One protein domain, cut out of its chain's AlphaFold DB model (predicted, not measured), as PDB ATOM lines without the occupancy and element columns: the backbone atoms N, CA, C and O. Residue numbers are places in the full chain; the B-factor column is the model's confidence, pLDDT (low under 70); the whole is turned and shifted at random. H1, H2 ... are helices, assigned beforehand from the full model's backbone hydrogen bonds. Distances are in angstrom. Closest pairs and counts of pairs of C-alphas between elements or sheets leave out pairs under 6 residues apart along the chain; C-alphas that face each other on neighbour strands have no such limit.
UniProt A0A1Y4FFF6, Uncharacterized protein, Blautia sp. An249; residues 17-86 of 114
ATOM      1  N   ASP A  17     162.289 134.877 131.399       91.00
ATOM      2  CA  ASP A  17     161.460 135.504 132.427       91.00
ATOM      3  C   ASP A  17     160.088 135.939 131.886       91.00
ATOM      4  O   ASP A  17     159.062 135.632 132.498       91.00
ATOM      5  N   ILE A  18     160.041 136.544 130.693       91.75
ATOM      6  CA  ILE A  18     158.790 136.923 130.020       91.75
ATOM      7  C   ILE A  18     157.953 135.673 129.736       91.75
ATOM      8  O   ILE A  18     156.760 135.619 130.049       91.75
ATOM      9  N   VAL A  19     158.580 134.637 129.172       93.62
ATOM     10  CA  VAL A  19     157.899 133.381 128.820       93.62
ATOM     11  C   VAL A  19     157.389 132.657 130.067       93.62
ATOM     12  O   VAL A  19     156.269 132.145 130.063       93.62
ATOM     13  N   LEU A  20     158.173 132.640 131.147       95.12
ATOM     14  CA  LEU A  20     157.760 132.111 132.447       95.12
ATOM     15  C   LEU A  20     156.583 132.914 133.016       95.12
ATOM     16  O   LEU A  20     155.616 132.328 133.500       95.12
ATOM     17  N   GLY A  21     156.614 134.240 132.893       96.56
ATOM     18  CA  GLY A  21     155.516 135.107 133.299       96.56
ATOM     19  C   GLY A  21     154.206 134.783 132.574       96.56
ATOM     20  O   GLY A  21     153.169 134.656 133.224       96.56
ATOM     21  N   CYS A  22     154.248 134.589 131.253       96.06
ATOM     22  CA  CYS A  22     153.083 134.156 130.477       96.06
ATOM     23  C   CYS A  22     152.622 132.746 130.871       96.06
ATOM     24  O   CYS A  22     151.426 132.495 131.015       96.06
ATOM     25  N   LEU A  23     153.561 131.820 131.079       96.44
ATOM     26  CA  LEU A  23     153.245 130.448 131.462       96.44
ATOM     27  C   LEU A  23     152.523 130.377 132.816       96.44
ATOM     28  O   LEU A  23     151.598 129.581 132.963       96.44
ATOM     29  N   TYR A  24     152.899 131.222 133.781       98.12
ATOM     30  CA  TYR A  24     152.209 131.327 135.070       98.12
ATOM     31  C   TYR A  24     150.720 131.665 134.899       98.12
ATOM     32  O   TYR A  24     149.852 131.016 135.482       98.12
ATOM     33  N   GLU A  25     150.414 132.655 134.058       97.69
ATOM     34  CA  GLU A  25     149.036 133.082 133.790       97.69
ATOM     35  C   GLU A  25     148.232 131.976 133.100       97.69
ATOM     36  O   GLU A  25     147.099 131.683 133.493       97.69
ATOM     37  N   VAL A  26     148.845 131.295 132.129       96.12
ATOM     38  CA  VAL A  26     148.217 130.178 131.416       96.12
ATOM     39  C   VAL A  26     147.975 128.984 132.336       96.12
ATOM     40  O   VAL A  26     146.922 128.359 132.245       96.12
ATOM     41  N   TYR A  27     148.879 128.679 133.270       96.06
ATOM     42  CA  TYR A  27     148.623 127.663 134.293       96.06
ATOM     43  C   TYR A  27     147.419 128.005 135.173       96.06
ATOM     44  O   TYR A  27     146.684 127.098 135.567       96.06
ATOM     45  N   GLY A  28     147.171 129.289 135.437       95.38
ATOM     46  CA  GLY A  28     145.941 129.752 136.077       95.38
ATOM     47  C   GLY A  28     144.701 129.489 135.222       95.38
ATOM     48  O   GLY A  28     143.730 128.907 135.706       95.38
ATOM     49  N   GLN A  29     144.753 129.867 133.944       95.25
ATOM     50  CA  GLN A  29     143.630 129.759 133.003       95.25
ATOM     51  C   GLN A  29     143.281 128.306 132.643       95.25
ATOM     52  O   GLN A  29     142.110 127.935 132.583       95.25
ATOM     53  N   GLU A  30     144.293 127.464 132.439       93.38
ATOM     54  CA  GLU A  30     144.163 126.079 131.974       93.38
ATOM     55  C   GLU A  30     144.369 125.048 133.099       93.38
ATOM     56  O   GLU A  30     144.539 123.858 132.828       93.38
ATOM     57  N   LYS A  31     144.307 125.462 134.375       91.81
ATOM     58  CA  LYS A  31     144.519 124.593 135.553       91.81
ATOM     59  C   LYS A  31     143.751 123.271 135.477       91.81
ATOM     60  O   LYS A  31     144.293 122.215 135.790       91.81
ATOM     61  N   GLN A  32     142.494 123.319 135.042       90.44
ATOM     62  CA  GLN A  32     141.651 122.126 134.930       90.44
ATOM     63  C   GLN A  32     142.150 121.153 133.855       90.44
ATOM     64  O   GLN A  32     142.068 119.941 134.040       90.44
ATOM     65  N   ALA A  33     142.714 121.660 132.755       88.31
ATOM     66  CA  ALA A  33     143.306 120.820 131.720       88.31
ATOM     67  C   ALA A  33     144.532 120.070 132.263       88.31
ATOM     68  O   ALA A  33     144.630 118.860 132.059       88.31
ATOM     69  N   VAL A  34     145.387 120.751 133.035       87.25
ATOM     70  CA  VAL A  34     146.555 120.134 133.688       87.25
ATOM     71  C   VAL A  34     146.131 119.052 134.683       87.25
ATOM     72  O   VAL A  34     146.607 117.922 134.609       87.25
ATOM     73  N   LEU A  35     145.179 119.363 135.568       88.62
ATOM     74  CA  LEU A  35     144.693 118.420 136.583       88.62
ATOM     75  C   LEU A  35     143.961 117.217 135.983       88.62
ATOM     76  O   LEU A  35     144.003 116.129 136.549       88.62
ATOM     77  N   SER A  36     143.316 117.388 134.828       86.31
ATOM     78  CA  SER A  36     142.625 116.294 134.140       86.31
ATOM     79  C   SER A  36     143.562 115.252 133.518       86.31
ATOM     80  O   SER A  36     143.082 114.254 132.984       86.31
ATOM     81  N   GLY A  37     144.881 115.487 133.526       77.19
ATOM     82  CA  GLY A  37     145.866 114.603 132.896       77.19
ATOM     83  C   GLY A  37     145.749 114.539 131.370       77.19
ATOM     84  O   GLY A  37     146.356 113.674 130.737       77.19
ATOM     85  N   LYS A  38     144.961 115.438 130.760       76.88
ATOM     86  CA  LYS A  38     144.852 115.556 129.306       76.88
ATOM     87  C   LYS A  38     146.208 115.914 128.710       76.88
ATOM     88  O   LYS A  38     147.041 116.573 129.326       76.88
ATOM     89  N   ASN A  39     146.413 115.491 127.468       80.81
ATOM     90  CA  ASN A  39     147.637 115.782 126.744       80.81
ATOM     91  C   ASN A  39     147.827 117.301 126.590       80.81
ATOM     92  O   ASN A  39     147.074 117.955 125.863       80.81
ATOM     93  N   ILE A  40     148.870 117.838 127.231       84.75
ATOM     94  CA  ILE A  40     149.195 119.269 127.230       84.75
ATOM     95  C   ILE A  40     149.471 119.829 125.829       84.75
ATOM     96  O   ILE A  40     149.394 121.034 125.634       84.75
ATOM     97  N   ARG A  41     149.745 118.975 124.826       87.06
ATOM     98  CA  ARG A  41     149.989 119.390 123.430       87.06
ATOM     99  C   ARG A  41     148.842 120.193 122.810       87.06
ATOM    100  O   ARG A  41     149.072 120.880 121.822       87.06
ATOM    101  N   HIS A  42     147.634 120.082 123.356       87.81
ATOM    102  CA  HIS A  42     146.450 120.792 122.871       87.81
ATOM    103  C   HIS A  42     146.108 122.039 123.694       87.81
ATOM    104  O   HIS A  42     145.014 122.574 123.544       87.81
ATOM    105  N   THR A  43     147.005 122.479 124.573       90.50
ATOM    106  CA  THR A  43     146.783 123.627 125.453       90.50
ATOM    107  C   THR A  43     147.828 124.711 125.192       90.50
ATOM    108  O   THR A  43     148.878 124.451 124.593       90.50
ATOM    109  N   MET A  44     147.553 125.935 125.640       92.88
ATOM    110  CA  MET A  44     148.472 127.067 125.497       92.88
ATOM    111  C   MET A  44     149.768 126.883 126.297       92.88
ATOM    112  O   MET A  44     150.771 127.508 125.976       92.88
ATOM    113  N   ILE A  45     149.808 125.969 127.268       94.12
ATOM    114  CA  ILE A  45     151.031 125.572 127.991       94.12
ATOM    115  C   ILE A  45     152.114 125.074 127.022       94.12
ATOM    116  O   ILE A  45     153.291 125.413 127.161       94.12
ATOM    117  N   PHE A  46     151.738 124.274 126.020       92.69
ATOM    118  CA  PHE A  46     152.691 123.630 125.117       92.69
ATOM    119  C   PHE A  46     153.572 124.598 124.308       92.69
ATOM    120  O   PHE A  46     154.794 124.406 124.313       92.69
ATOM    121  N   PRO A  47     153.039 125.631 123.624       91.88
ATOM    122  CA  PRO A  47     153.880 126.590 122.912       91.88
ATOM    123  C   PRO A  47     154.849 127.340 123.839       91.88
ATOM    124  O   PRO A  47     156.011 127.497 123.467       91.88
ATOM    125  N   PHE A  48     154.453 127.706 125.063       92.69
ATOM    126  CA  PHE A  48     155.369 128.356 126.013       92.69
ATOM    127  C   PHE A  48     156.489 127.415 126.478       92.69
ATOM    128  O   PHE A  48     157.655 127.808 126.501       92.69
ATOM    129  N   LEU A  49     156.188 126.138 126.740       91.50
ATOM    130  CA  LEU A  49     157.225 125.144 127.044       91.50
ATOM    131  C   LEU A  49     158.212 124.962 125.884       91.50
ATOM    132  O   LEU A  49     159.413 124.813 126.108       91.50
ATOM    133  N   ARG A  50     157.728 125.000 124.635       89.56
ATOM    134  CA  ARG A  50     158.584 124.954 123.439       89.56
ATOM    135  C   ARG A  50     159.490 126.178 123.350       89.56
ATOM    136  O   ARG A  50     160.656 126.019 123.002       89.56
ATOM    137  N   MET A  51     158.983 127.366 123.674       88.88
ATOM    138  CA  MET A  51     159.788 128.591 123.703       88.88
ATOM    139  C   MET A  51     160.906 128.502 124.751       88.88
ATOM    140  O   MET A  51     162.053 128.778 124.416       88.88
ATOM    141  N   LEU A  52     160.604 128.018 125.964       87.94
ATOM    142  CA  LEU A  52     161.598 127.828 127.032       87.94
ATOM    143  C   LEU A  52     162.651 126.763 126.701       87.94
ATOM    144  O   LEU A  52     163.830 126.929 127.005       87.94
ATOM    145  N   ALA A  53     162.246 125.655 126.082       84.75
ATOM    146  CA  ALA A  53     163.194 124.632 125.649       84.75
ATOM    147  C   ALA A  53     164.131 125.177 124.558       84.75
ATOM    148  O   ALA A  53     165.344 124.996 124.626       84.75
ATOM    149  N   ASN A  54     163.581 125.905 123.583       79.25
ATOM    150  CA  ASN A  54     164.366 126.464 122.486       79.25
ATOM    151  C   ASN A  54     165.327 127.574 122.944       79.25
ATOM    152  O   ASN A  54     166.416 127.679 122.382       79.25
ATOM    153  N   SER A  55     164.961 128.384 123.947       72.69
ATOM    154  CA  SER A  55     165.845 129.433 124.478       72.69
ATOM    155  C   SER A  55     167.030 128.862 125.264       72.69
ATOM    156  O   SER A  55     168.115 129.434 125.236       72.69
ATOM    157  N   ALA A  56     166.864 127.695 125.892       65.38
ATOM    158  CA  ALA A  56     167.909 127.011 126.654       65.38
ATOM    159  C   ALA A  56     168.868 126.145 125.803       65.38
ATOM    160  O   ALA A  56     169.690 125.418 126.362       65.38
ATOM    161  N   GLY A  57     168.772 126.183 124.468       58.50
ATOM    162  CA  GLY A  57     169.725 125.520 123.567       58.50
ATOM    163  C   GLY A  57     169.663 123.986 123.526       58.50
ATOM    164  O   GLY A  57     170.465 123.369 122.829       58.50
ATOM    165  N   SER A  58     168.714 123.347 124.214       55.44
ATOM    166  CA  SER A  58     168.474 121.906 124.104       55.44
ATOM    167  C   SER A  58     166.984 121.636 123.917       55.44
ATOM    168  O   SER A  58     166.140 122.258 124.561       55.44
ATOM    169  N   MET A  59     166.629 120.691 123.034       54.53
ATOM    170  CA  MET A  59     165.283 120.109 123.048       54.53
ATOM    171  C   MET A  59     165.135 119.337 124.360       54.53
ATOM    172  O   MET A  59     165.368 118.132 124.421       54.53
ATOM    173  N   LYS A  60     164.803 120.063 125.428       64.06
ATOM    174  CA  LYS A  60     164.474 119.490 126.723       64.06
ATOM    175  C   LYS A  60     163.299 118.543 126.547       64.06
ATOM    176  O   LYS A  60     162.396 118.793 125.743       64.06
ATOM    177  N   ASP A  61     163.295 117.483 127.342       83.25
ATOM    178  CA  ASP A  61     162.085 116.713 127.575       83.25
ATOM    179  C   ASP A  61     161.012 117.663 128.135       83.25
ATOM    180  O   ASP A  61     161.037 118.057 129.304       83.25
ATOM    181  N   LEU A  62     160.078 118.056 127.266       87.94
ATOM    182  CA  LEU A  62     159.001 118.989 127.590       87.94
ATOM    183  C   LEU A  62     158.121 118.454 128.716       87.94
ATOM    184  O   LEU A  62     157.519 119.249 129.430       87.94
ATOM    185  N   GLN A  63     158.043 117.133 128.888       88.00
ATOM    186  CA  GLN A  63     157.261 116.525 129.955       88.00
ATOM    187  C   GLN A  63     157.937 116.733 131.311       88.00
ATOM    188  O   GLN A  63     157.270 117.080 132.286       88.00
ATOM    189  N   THR A  64     159.260 116.582 131.367       88.25
ATOM    190  CA  THR A  64     160.047 116.903 132.561       88.25
ATOM    191  C   THR A  64     160.018 118.390 132.875       88.25
ATOM    192  O   THR A  64     159.704 118.751 134.007       88.25
ATOM    193  N   LEU A  65     160.230 119.254 131.878       90.56
ATOM    194  CA  LEU A  65     160.140 120.702 132.071       90.56
ATOM    195  C   LEU A  65     158.752 121.119 132.577       90.56
ATOM    196  O   LEU A  65     158.643 121.887 133.530       90.56
ATOM    197  N   HIS A  66     157.692 120.577 131.972       93.25
ATOM    198  CA  HIS A  66     156.322 120.821 132.409       93.25
ATOM    199  C   HIS A  66     156.111 120.414 133.865       93.25
ATOM    200  O   HIS A  66     155.580 121.208 134.634       93.25
ATOM    201  N   ARG A  67     156.536 119.206 134.250       91.88
ATOM    202  CA  ARG A  67     156.347 118.673 135.604       91.88
ATOM    203  C   ARG A  67     157.015 119.549 136.664       91.88
ATOM    204  O   ARG A  67     156.370 119.882 137.653       91.88
ATOM    205  N   GLU A  68     158.276 119.925 136.460       93.12
ATOM    206  CA  GLU A  68     159.010 120.764 137.418       93.12
ATOM    207  C   GLU A  68     158.396 122.167 137.517       93.12
ATOM    208  O   GLU A  68     158.182 122.682 138.614       93.12
ATOM    209  N   LEU A  69     158.033 122.773 136.380       94.62
ATOM    210  CA  LEU A  69     157.375 124.081 136.376       94.62
ATOM    211  C   LEU A  69     155.982 124.013 137.007       94.62
ATOM    212  O   LEU A  69     155.618 124.897 137.772       94.62
ATOM    213  N   TRP A  70     155.206 122.964 136.748       95.56
ATOM    214  CA  TRP A  70     153.900 122.781 137.376       95.56
ATOM    215  C   TRP A  70     154.016 122.661 138.897       95.56
ATOM    216  O   TRP A  70     153.277 123.323 139.621       95.56
ATOM    217  N   LYS A  71     154.996 121.895 139.390       94.88
ATOM    218  CA  LYS A  71     155.288 121.809 140.823       94.88
ATOM    219  C   LYS A  71     155.619 123.184 141.414       94.88
ATOM    220  O   LYS A  71     155.015 123.576 142.409       94.88
ATOM    221  N   ASN A  72     156.498 123.951 140.765       94.94
ATOM    222  CA  ASN A  72     156.826 125.311 141.204       94.94
ATOM    223  C   ASN A  72     155.585 126.214 141.232       94.94
ATOM    224  O   ASN A  72     155.405 126.978 142.172       94.94
ATOM    225  N   TYR A  73     154.704 126.115 140.235       96.75
ATOM    226  CA  TYR A  73     153.454 126.879 140.205       96.75
ATOM    227  C   TYR A  73     152.551 126.575 141.411       96.75
ATOM    228  O   TYR A  73     151.875 127.468 141.914       96.75
ATOM    229  N   GLN A  74     152.547 125.329 141.892       95.31
ATOM    230  CA  GLN A  74     151.755 124.930 143.056       95.31
ATOM    231  C   GLN A  74     152.375 125.366 144.391       95.31
ATOM    232  O   GLN A  74     151.637 125.606 145.343       95.31
ATOM    233  N   GLU A  75     153.705 125.425 144.475       94.56
ATOM    234  CA  GLU A  75     154.439 125.671 145.725       94.56
ATOM    235  C   GLU A  75     154.793 127.150 145.946       94.56
ATOM    236  O   GLU A  75     154.957 127.578 147.088       94.56
ATOM    237  N   MET A  76     154.947 127.935 144.875       93.06
ATOM    238  CA  MET A  76     155.403 129.322 144.967       93.06
ATOM    239  C   MET A  76     154.253 130.290 145.298       93.06
ATOM    240  O   MET A  76     153.154 130.156 144.759       93.06
ATOM    241  N   PRO A  77     154.499 131.319 146.132       89.00
ATOM    242  CA  PRO A  77     153.452 132.226 146.609       89.00
ATOM    243  C   PRO A  77     152.950 133.229 145.554       89.00
ATOM    244  O   PRO A  77     151.982 133.939 145.815       89.00
ATOM    245  N   GLY A  78     153.591 133.323 144.383       94.62
ATOM    246  CA  GLY A  78     153.257 134.319 143.366       94.62
ATOM    247  C   GLY A  78     154.079 134.201 142.085       94.62
ATOM    248  O   GLY A  78     154.986 133.368 141.982       94.62
ATOM    249  N   LYS A  79     153.748 135.055 141.110       96.94
ATOM    250  CA  LYS A  79     154.343 135.069 139.767       96.94
ATOM    251  C   LYS A  79     155.848 135.322 139.815       96.94
ATOM    252  O   LYS A  79     156.598 134.601 139.170       96.94
ATOM    253  N   GLU A  80     156.298 136.284 140.611       96.38
ATOM    254  CA  GLU A  80     157.711 136.656 140.727       96.38
ATOM    255  C   GLU A  80     158.552 135.489 141.263       96.38
ATOM    256  O   GLU A  80     159.574 135.134 140.680       96.38
ATOM    257  N   ALA A  81     158.076 134.824 142.321       96.44
ATOM    258  CA  ALA A  81     158.743 133.657 142.895       96.44
ATOM    259  C   ALA A  81     158.761 132.465 141.920       96.44
ATOM    260  O   ALA A  81     159.760 131.750 141.819       96.44
ATOM    261  N   PHE A  82     157.675 132.267 141.166       97.38
ATOM    262  CA  PHE A  82     157.619 131.268 140.101       97.38
ATOM    263  C   PHE A  82     158.645 131.543 138.994       97.38
ATOM    264  O   PHE A  82     159.358 130.622 138.593       97.38
ATOM    265  N   VAL A  83     158.737 132.791 138.521       95.62
ATOM    266  CA  VAL A  83     159.678 133.198 137.468       95.62
ATOM    267  C   VAL A  83     161.112 132.976 137.934       95.62
ATOM    268  O   VAL A  83     161.839 132.231 137.280       95.62
ATOM    269  N   GLN A  84     161.479 133.490 139.111       94.25
ATOM    270  CA  GLN A  84     162.820 133.312 139.672       94.25
ATOM    271  C   GLN A  84     163.204 131.827 139.767       94.25
ATOM    272  O   GLN A  84     164.299 131.418 139.375       94.25
ATOM    273  N   LYS A  85     162.278 130.981 140.235       94.12
ATOM    274  CA  LYS A  85     162.524 129.539 140.341       94.12
ATOM    275  C   LYS A  85     162.622 128.849 138.982       94.12
ATOM    276  O   LYS A  85     163.400 127.906 138.822       94.12
ATOM    277  N   GLY A  86     161.833 129.301 138.012       92.56
ATOM    278  CA  GLY A  86     161.893 128.844 136.630       92.56
ATOM    279  C   GLY A  86     163.235 129.169 135.982       92.56
ATOM    280  O   GLY A  86     163.835 128.293 135.364       92.56
TER     281      GLY A  86
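AT A GLANCE: This is residues 17 to 86 of the 114 residues of an uncharacterized protein of Blautia sp. An249 (UniProt A0A1Y4FFF6). H4 and H5 make a helical hairpin that covers a pair of side-by-side helices, H1 and H3, running opposite ways; H4 crosses this pair, and H5 folds back over H1. The short H2 lies off at one edge, just after H1 in the chain. The 70 printed residues hold five named helices, H1 to H5 in chain order, and no named strand: the class is all helix, and the helix packing is mostly crossed. The whole is compact and rounded, with a radius of gyration of the C-alphas of 11.1 A and spans of 30 by 27 by 17 A.

IN THESE COORDINATES: H4, the longest helix, is residues 62 to 75, 19.9 A, from C-alpha 62 at (159.001, 118.989, 127.590). H5 is residues 79 to 86, 10.3 A, ending at C-alpha 86 at (161.893, 128.844, 136.630). H1 is residues 17 to 29, 18.7 A, from C-alpha 17 at (161.460, 135.504, 132.427). H3 is residues 45 to 55, 15.7 A, and H2 residues 31 to 35.

HOW THE PARTS SIT: H4, with residues 62 to 66 alone, touches H3, closest at the C-alphas of Leu 49 and Leu 62, 6.4 A, only just about perpendicular at 70.2 degrees. H4 and H5 touch at Tyr 73 and Phe 82, closest C-alphas 6.1 A, at a steep tilt of 42 degrees, opposite ways. H1 and H4 only just touch, with 3 pairs of C-alphas within 8 A, closest Tyr 24 and Tyr 73 at 6.9 A. H1 touches H3 at a shallow tilt of 13 degrees, opposite ways, closest C-alphas Leu 23 and Phe 48, 6.2 A. H1 touches H5 at a steep tilt of 63 degrees, closest C-alphas Leu 20 and Val 83, 5.5 A. H2 is apart from H3, H4 and H5. Every O i to N i+4 pair is within hydrogen-bond range in H2, H3, H4 and H5; in H1 8 of 9 are.

THE WHOLE: The C-alphas farthest apart, of Ser 36 and Gly 57, are 30.5 A apart. The printed part has no cut and no long link. Mean pLDDT of the printed part is 89.0; residues 56 to 60 are under 70.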